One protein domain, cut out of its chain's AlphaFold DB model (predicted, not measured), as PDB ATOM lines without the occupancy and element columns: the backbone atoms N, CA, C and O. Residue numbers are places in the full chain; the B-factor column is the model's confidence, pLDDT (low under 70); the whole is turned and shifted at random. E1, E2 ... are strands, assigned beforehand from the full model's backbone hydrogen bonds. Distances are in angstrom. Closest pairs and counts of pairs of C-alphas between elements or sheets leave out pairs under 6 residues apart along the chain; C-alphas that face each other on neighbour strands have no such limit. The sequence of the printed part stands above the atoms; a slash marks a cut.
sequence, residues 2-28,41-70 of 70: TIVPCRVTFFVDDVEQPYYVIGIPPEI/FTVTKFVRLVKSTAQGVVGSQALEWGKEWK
ATOM      1  N   THR A   2     -37.198 -33.183 -22.252       39.72
ATOM      2  CA  THR A   2     -36.111 -34.157 -22.115       39.72
ATOM      3  C   THR A   2     -34.978 -33.732 -23.040       39.72
ATOM      4  O   THR A   2     -34.956 -34.074 -24.217       39.72
ATOM      5  N   ILE A   3     -34.063 -32.907 -22.524       52.22
ATOM      6  CA  ILE A   3     -32.758 -32.704 -23.153       52.22
ATOM      7  C   ILE A   3     -32.174 -34.105 -23.266       52.22
ATOM      8  O   ILE A   3     -31.963 -34.725 -22.231       52.22
ATOM      9  N   VAL A   4     -32.000 -34.634 -24.479       56.12
ATOM     10  CA  VAL A   4     -31.284 -35.898 -24.684       56.12
ATOM     11  C   VAL A   4     -29.842 -35.611 -24.266       56.12
ATOM     12  O   VAL A   4     -29.139 -34.921 -25.012       56.12
ATOM     13  N   PRO A   5     -29.406 -36.009 -23.058       68.50
ATOM     14  CA  PRO A   5     -28.073 -35.680 -22.601       68.50
ATOM     15  C   PRO A   5     -27.107 -36.519 -23.440       68.50
ATOM     16  O   PRO A   5     -27.407 -37.662 -23.782       68.50
ATOM     17  N   CYS A   6     -25.956 -35.946 -23.777       83.44
ATOM     18  CA  CYS A   6     -24.857 -36.670 -24.413       83.44
ATOM     19  C   CYS A   6     -25.097 -37.085 -25.882       83.44
ATOM     20  O   CYS A   6     -25.038 -38.264 -26.244       83.44
ATOM     21  N   ARG A   7     -25.322 -36.079 -26.738       88.56
ATOM     22  CA  ARG A   7     -25.317 -36.195 -28.206       88.56
ATOM     23  C   ARG A   7     -24.067 -35.540 -28.803       88.56
ATOM     24  O   ARG A   7     -23.705 -34.440 -28.394       88.56
ATOM     25  N   VAL A   8     -23.472 -36.168 -29.816       91.00
ATOM     26  CA  VAL A   8     -22.417 -35.585 -30.665       91.00
ATOM     27  C   VAL A   8     -22.928 -35.472 -32.093       91.00
ATOM     28  O   VAL A   8     -23.498 -36.417 -32.629       91.00
ATOM     29  N   THR A   9     -22.724 -34.305 -32.697       93.62
ATOM     30  CA  THR A   9     -23.025 -34.022 -34.108       93.62
ATOM     31  C   THR A   9     -21.727 -33.686 -34.820       93.62
ATOM     32  O   THR A   9     -20.850 -33.051 -34.233       93.62
ATOM     33  N   PHE A  10     -21.594 -34.157 -36.056       93.25
ATOM     34  CA  PHE A  10     -20.394 -33.956 -36.858       93.25
ATOM     35  C   PHE A  10     -20.654 -32.930 -37.946       93.25
ATOM     36  O   PHE A  10     -21.776 -32.793 -38.435       93.25
ATOM     37  N   PHE A  11     -19.590 -32.238 -38.328       94.75
ATOM     38  CA  PHE A  11     -19.602 -31.232 -39.375       94.75
ATOM     39  C   PHE A  11     -18.393 -31.469 -40.281       94.75
ATOM     40  O   PHE A  11     -17.303 -31.752 -39.779       94.75
ATOM     41  N   VAL A  12     -18.591 -31.364 -41.593       95.19
ATOM     42  CA  VAL A  12     -17.521 -31.350 -42.603       95.19
ATOM     43  C   VAL A  12     -17.687 -30.054 -43.376       95.19
ATOM     44  O   VAL A  12     -18.767 -29.813 -43.903       95.19
ATOM     45  N   ASP A  13     -16.658 -29.205 -43.374       95.12
ATOM     46  CA  ASP A  13     -16.693 -27.873 -43.996       95.12
ATOM     47  C   ASP A  13     -17.945 -27.059 -43.603       95.12
ATOM     48  O   ASP A  13     -18.675 -26.546 -44.445       95.12
ATOM     49  N   ASP A  14     -18.224 -27.005 -42.294       93.06
ATOM     50  CA  ASP A  14     -19.396 -26.355 -41.680       93.06
ATOM     51  C   ASP A  14     -20.774 -26.950 -42.053       93.06
ATOM     52  O   ASP A  14     -21.809 -26.466 -41.591       93.06
ATOM     53  N   VAL A  15     -20.815 -28.055 -42.805       94.62
ATOM     54  CA  VAL A  15     -22.048 -28.774 -43.152       94.62
ATOM     55  C   VAL A  15     -22.337 -29.874 -42.129       94.62
ATOM     56  O   VAL A  15     -21.538 -30.801 -41.960       94.62
ATOM     57  N   GLU A  16     -23.497 -29.798 -41.464       95.81
ATOM     58  CA  GLU A  16     -23.959 -30.827 -40.517       95.81
ATOM     59  C   GLU A  16     -24.121 -32.183 -41.219       95.81
ATOM     60  O   GLU A  16     -24.697 -32.282 -42.303       95.81
ATOM     61  N   GLN A  17     -23.600 -33.239 -40.597       96.06
ATOM     62  CA  GLN A  17     -23.634 -34.595 -41.137       96.06
ATOM     63  C   GLN A  17     -24.897 -35.353 -40.687       96.06
ATOM     64  O   GLN A  17     -25.374 -35.152 -39.568       96.06
ATOM     65  N   PRO A  18     -25.434 -36.267 -41.519       94.81
ATOM     66  CA  PRO A  18     -26.674 -36.987 -41.213       94.81
ATOM     67  C   PRO A  18     -26.519 -37.987 -40.062       94.81
ATOM     68  O   PRO A  18     -27.487 -38.265 -39.354       94.81
ATOM     69  N   TYR A  19     -25.317 -38.519 -39.847       94.75
ATOM     70  CA  TYR A  19     -25.034 -39.410 -38.728       94.75
ATOM     71  C   TYR A  19     -24.628 -38.619 -37.489       94.75
ATOM     72  O   TYR A  19     -23.772 -37.736 -37.543       94.75
ATOM     73  N   TYR A  20     -25.220 -38.964 -36.352       93.88
ATOM     74  CA  TYR A  20     -24.899 -38.370 -35.058       93.88
ATOM     75  C   TYR A  20     -24.940 -39.435 -33.970       93.88
ATOM     76  O   TYR A  20     -25.662 -40.419 -34.091       93.88
ATOM     77  N   VAL A  21     -24.183 -39.242 -32.892       92.88
ATOM     78  CA  VAL A  21     -24.066 -40.240 -31.820       92.88
ATOM     79  C   VAL A  21     -24.900 -39.821 -30.618       92.88
ATOM     80  O   VAL A  21     -24.893 -38.647 -30.248       92.88
ATOM     81  N   ILE A  22     -25.599 -40.770 -30.002       92.62
ATOM     82  CA  ILE A  22     -26.403 -40.588 -28.786       92.62
ATOM     83  C   ILE A  22     -25.994 -41.579 -27.692       92.62
ATOM     84  O   ILE A  22     -25.373 -42.605 -27.966       92.62
ATOM     85  N   GLY A  23     -26.377 -41.284 -26.445       91.38
ATOM     86  CA  GLY A  23     -26.158 -42.185 -25.307       91.38
ATOM     87  C   GLY A  23     -24.709 -42.216 -24.816       91.38
ATOM     88  O   GLY A  23     -24.276 -43.207 -24.236       91.38
ATOM     89  N   ILE A  24     -23.946 -41.152 -25.074       90.12
ATOM     90  CA  ILE A  24     -22.535 -41.078 -24.688       90.12
ATOM     91  C   ILE A  24     -22.435 -40.937 -23.152       90.12
ATOM     92  O   ILE A  24     -23.230 -40.214 -22.547       90.12
ATOM     93  N   PRO A  25     -21.495 -41.614 -22.474       88.31
ATOM     94  CA  PRO A  25     -21.299 -41.434 -21.039       88.31
ATOM     95  C   PRO A  25     -20.863 -39.994 -20.688       88.31
ATOM     96  O   PRO A  25     -20.330 -39.286 -21.543       88.31
ATOM     97  N   PRO A  26     -21.058 -39.542 -19.433       82.94
ATOM     98  CA  PRO A  26     -20.678 -38.193 -18.994       82.94
ATOM     99  C   PRO A  26     -19.183 -37.882 -19.149       82.94
ATOM    100  O   PRO A  26     -18.800 -36.735 -19.372       82.94
ATOM    101  N   GLU A  27     -18.339 -38.906 -19.032       83.44
ATOM    102  CA  GLU A  27     -16.895 -38.810 -19.211       83.44
ATOM    103  C   GLU A  27     -16.530 -39.213 -20.638       83.44
ATOM    104  O   GLU A  27     -16.756 -40.351 -21.056       83.44
ATOM    105  N   ILE A  28     -15.946 -38.279 -21.389       79.81
ATOM    106  CA  ILE A  28     -15.580 -38.496 -22.789       79.81
ATOM    107  C   ILE A  28     -14.096 -38.247 -23.022       79.81
ATOM    108  O   ILE A  28     -13.480 -37.364 -22.427       79.81
ATOM    109  N   PHE A  41      -3.598 -34.503 -38.822       93.81
ATOM    110  CA  PHE A  41      -4.585 -33.463 -38.592       93.81
ATOM    111  C   PHE A  41      -4.088 -32.571 -37.459       93.81
ATOM    112  O   PHE A  41      -3.262 -32.977 -36.638       93.81
ATOM    113  N   THR A  42      -4.595 -31.347 -37.411       95.88
ATOM    114  CA  THR A  42      -4.262 -30.386 -36.362       95.88
ATOM    115  C   THR A  42      -5.538 -29.983 -35.648       95.88
ATOM    116  O   THR A  42      -6.483 -29.505 -36.271       95.88
ATOM    117  N   VAL A  43      -5.567 -30.160 -34.328       94.12
ATOM    118  CA  VAL A  43      -6.634 -29.597 -33.499       94.12
ATOM    119  C   VAL A  43      -6.356 -28.109 -33.335       94.12
ATOM    120  O   VAL A  43      -5.355 -27.726 -32.737       94.12
ATOM    121  N   THR A  44      -7.230 -27.267 -33.877       95.50
ATOM    122  CA  THR A  44      -7.031 -25.812 -33.870       95.50
ATOM    123  C   THR A  44      -7.497 -25.161 -32.571       95.50
ATOM    124  O   THR A  44      -6.873 -24.213 -32.103       95.50
ATOM    125  N   LYS A  45      -8.597 -25.647 -31.979       93.94
ATOM    126  CA  LYS A  45      -9.183 -25.088 -30.753       93.94
ATOM    127  C   LYS A  45     -10.150 -26.056 -30.076       93.94
ATOM    128  O   LYS A  45     -10.834 -26.829 -30.741       93.94
ATOM    129  N   PHE A  46     -10.276 -25.918 -28.758       90.88
ATOM    130  CA  PHE A  46     -11.387 -26.468 -27.984       90.88
ATOM    131  C   PHE A  46     -12.311 -25.322 -27.592       90.88
ATOM    132  O   PHE A  46     -11.903 -24.401 -26.888       90.88
ATOM    133  N   VAL A  47     -13.551 -25.358 -28.075       90.94
ATOM    134  CA  VAL A  47     -14.532 -24.300 -27.822       90.94
ATOM    135  C   VAL A  47     -15.711 -24.889 -27.073       90.94
ATOM    136  O   VAL A  47     -16.342 -25.839 -27.534       90.94
ATOM    137  N   ARG A  48     -16.041 -24.287 -25.930       89.56
ATOM    138  CA  ARG A  48     -17.304 -24.545 -25.243       89.56
ATOM    139  C   ARG A  48     -18.350 -23.575 -25.772       89.56
ATOM    140  O   ARG A  48     -18.280 -22.378 -25.508       89.56
ATOM    141  N   LEU A  49     -19.325 -24.096 -26.505       88.62
ATOM    142  CA  LEU A  49     -20.467 -23.312 -26.961       88.62
ATOM    143  C   LEU A  49     -21.531 -23.244 -25.859       88.62
ATOM    144  O   LEU A  49     -21.790 -24.231 -25.173       88.62
ATOM    145  N   VAL A  50     -22.160 -22.076 -25.700       89.56
ATOM    146  CA  VAL A  50     -23.272 -21.876 -24.749       89.56
ATOM    147  C   VAL A  50     -24.533 -22.609 -25.219       89.56
ATOM    148  O   VAL A  50     -25.332 -23.069 -24.407       89.56
ATOM    149  N   LYS A  51     -24.696 -22.750 -26.538       86.88
ATOM    150  CA  LYS A  51     -25.798 -23.462 -27.183       86.88
ATOM    151  C   LYS A  51     -25.264 -24.280 -28.356       86.88
ATOM    152  O   LYS A  51     -24.343 -23.844 -29.040       86.88
ATOM    153  N   SER A  52     -25.860 -25.450 -28.586       86.06
ATOM    154  CA  SER A  52     -25.579 -26.263 -29.773       86.06
ATOM    155  C   SER A  52     -25.941 -25.509 -31.056       86.06
ATOM    156  O   SER A  52     -26.988 -24.861 -31.114       86.06
ATOM    157  N   THR A  53     -25.092 -25.620 -32.076       90.19
ATOM    158  CA  THR A  53     -25.341 -25.112 -33.434       90.19
ATOM    159  C   THR A  53     -26.007 -26.142 -34.345       90.19
ATOM    160  O   THR A  53     -26.412 -25.782 -35.445       90.19
ATOM    161  N   ALA A  54     -26.143 -27.396 -33.896       91.31
ATOM    162  CA  ALA A  54     -26.820 -28.440 -34.657       91.31
ATOM    163  C   ALA A  54     -28.302 -28.099 -34.857       91.31
ATOM    164  O   ALA A  54     -29.010 -27.784 -33.894       91.31
ATOM    165  N   GLN A  55     -28.758 -28.187 -36.100       89.94
ATOM    166  CA  GLN A  55     -30.134 -27.929 -36.516       89.94
ATOM    167  C   GLN A  55     -30.877 -29.225 -36.855       89.94
ATOM    168  O   GLN A  55     -32.103 -29.270 -36.753       89.94
ATOM    169  N   GLY A  56     -30.142 -30.294 -37.171       87.69
ATOM    170  CA  GLY A  56     -30.689 -31.535 -37.696       87.69
ATOM    171  C   GLY A  56     -30.783 -31.506 -39.219       87.69
ATOM    172  O   GLY A  56     -31.073 -30.481 -39.834       87.69
ATOM    173  N   VAL A  57     -30.552 -32.665 -39.831       91.38
ATOM    174  CA  VAL A  57     -30.564 -32.858 -41.286       91.38
ATOM    175  C   VAL A  57     -31.662 -33.857 -41.647       91.38
ATOM    176  O   VAL A  57     -31.909 -34.818 -40.914       91.38
ATOM    177  N   VAL A  58     -32.350 -33.648 -42.773       91.19
ATOM    178  CA  VAL A  58     -33.374 -34.589 -43.257       91.19
ATOM    179  C   VAL A  58     -32.736 -35.954 -43.517       91.19
ATOM    180  O   VAL A  58     -31.678 -36.045 -44.132       91.19
ATOM    181  N   GLY A  59     -33.379 -37.019 -43.033       91.44
ATOM    182  CA  GLY A  59     -32.841 -38.379 -43.135       91.44
ATOM    183  C   GLY A  59     -31.717 -38.685 -42.141       91.44
ATOM    184  O   GLY A  59     -31.044 -39.698 -42.295       91.44
ATOM    185  N   SER A  60     -31.503 -37.840 -41.123       92.50
ATOM    186  CA  SER A  60     -30.487 -38.099 -40.101       92.50
ATOM    187  C   SER A  60     -30.752 -39.394 -39.329       92.50
ATOM    188  O   SER A  60     -31.896 -39.678 -38.963       92.50
ATOM    189  N   GLN A  61     -29.684 -40.122 -39.006       92.62
ATOM    190  CA  GLN A  61     -29.735 -41.378 -38.266       92.62
ATOM    191  C   GLN A  61     -28.905 -41.282 -36.984       92.62
ATOM    192  O   GLN A  61     -27.734 -40.895 -36.997       92.62
ATOM    193  N   ALA A  62     -29.532 -41.660 -35.869       92.75
ATOM    194  CA  ALA A  62     -28.862 -41.767 -34.584       92.75
ATOM    195  C   ALA A  62     -28.045 -43.061 -34.513       92.75
ATOM    196  O   ALA A  62     -28.546 -44.145 -34.811       92.75
ATOM    197  N   LEU A  63     -26.804 -42.935 -34.065       93.69
ATOM    198  CA  LEU A  63     -25.890 -44.026 -33.773       93.69
ATOM    199  C   LEU A  63     -25.751 -44.148 -32.257       93.69
ATOM    200  O   LEU A  63     -25.453 -43.175 -31.563       93.69
ATOM    201  N   GLU A  64     -25.995 -45.334 -31.719       92.94
ATOM    202  CA  GLU A  64     -25.882 -45.555 -30.281       92.94
ATOM    203  C   GLU A  64     -24.428 -45.786 -29.880       92.94
ATOM    204  O   GLU A  64     -23.729 -46.631 -30.444       92.94
ATOM    205  N   TRP A  65     -23.972 -45.041 -28.878       90.44
ATOM    206  CA  TRP A  65     -22.652 -45.241 -28.301       90.44
ATOM    207  C   TRP A  65     -22.473 -46.675 -27.775       90.44
ATOM    208  O   TRP A  65     -23.373 -47.248 -27.164       90.44
ATOM    209  N   GLY A  66     -21.286 -47.249 -27.991       89.50
ATOM    210  CA  GLY A  66     -20.938 -48.590 -27.509       89.50
ATOM    211  C   GLY A  66     -21.577 -49.743 -28.289       89.50
ATOM    212  O   GLY A  66     -21.338 -50.900 -27.946       89.50
ATOM    213  N   LYS A  67     -22.360 -49.453 -29.335       93.25
ATOM    214  CA  LYS A  67     -22.870 -50.452 -30.278       93.25
ATOM    215  C   LYS A  67     -22.067 -50.432 -31.571       93.25
ATOM    216  O   LYS A  67     -21.493 -49.414 -31.947       93.25
ATOM    217  N   GLU A  68     -22.065 -51.565 -32.259       92.94
ATOM    218  CA  GLU A  68     -21.591 -51.630 -33.636       92.94
ATOM    219  C   GLU A  68     -22.560 -50.866 -34.543       92.94
ATOM    220  O   GLU A  68     -23.784 -51.015 -34.445       92.94
ATOM    221  N   TRP A  69     -22.007 -50.012 -35.397       91.12
ATOM    222  CA  TRP A  69     -22.767 -49.221 -36.357       91.12
ATOM    223  C   TRP A  69     -22.763 -49.940 -37.702       91.12
ATOM    224  O   TRP A  69     -21.731 -50.465 -38.116       91.12
ATOM    225  N   LYS A  70     -23.926 -49.985 -38.352       80.00
ATOM    226  CA  LYS A  70     -24.129 -50.601 -39.667       80.00
ATOM    227  C   LYS A  70     -24.368 -49.535 -40.718       80.00
ATOM    228  O   LYS A  70     -25.070 -48.554 -40.375       80.00
TER     229      LYS A  70
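This is residues 2 to 28 and 41 to 70 of the 70 residues of an uncharacterized protein of Streblomastix strix (UniProt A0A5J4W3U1). There is little regular structure here: a small sheet of three strands, the hairpin of E1 and E2 with E3 beside E2, and a long loop, residues 41 to 60, whose later part crosses one face of the sheet while residues 41 to 51 stick out. The printed part has 57 residues, 17 in named elements, with no named helix; the order E1, E2, E3 is mixed, the class all strand. It is only just loose, close to compact, with a radius of gyration of the C-alphas of 12.5 A, spanning 29 by 28 by 28 A.

Find C-alpha 8 at (-22.417, -35.585, -30.665), where E1, residues 8 to 12, begins. E2, residues 15 to 22, spans 19.1 A and bends by 69 degrees at residue 18. E3, residues 61 to 64, ends at (-25.882, -45.555, -30.281).

E1 and E2, antiparallel, have N 8 and O 21 within hydrogen-bond range at 2.9 A. E2 and E3, parallel, have N 63 and O 20 at 2.8 A. E1 and E3 are apart.

Residues 29 to 40 are cut out; C-alphas 28 and 41 lie 19.9 A apart. Residues 2 to 5 have pLDDT under 70.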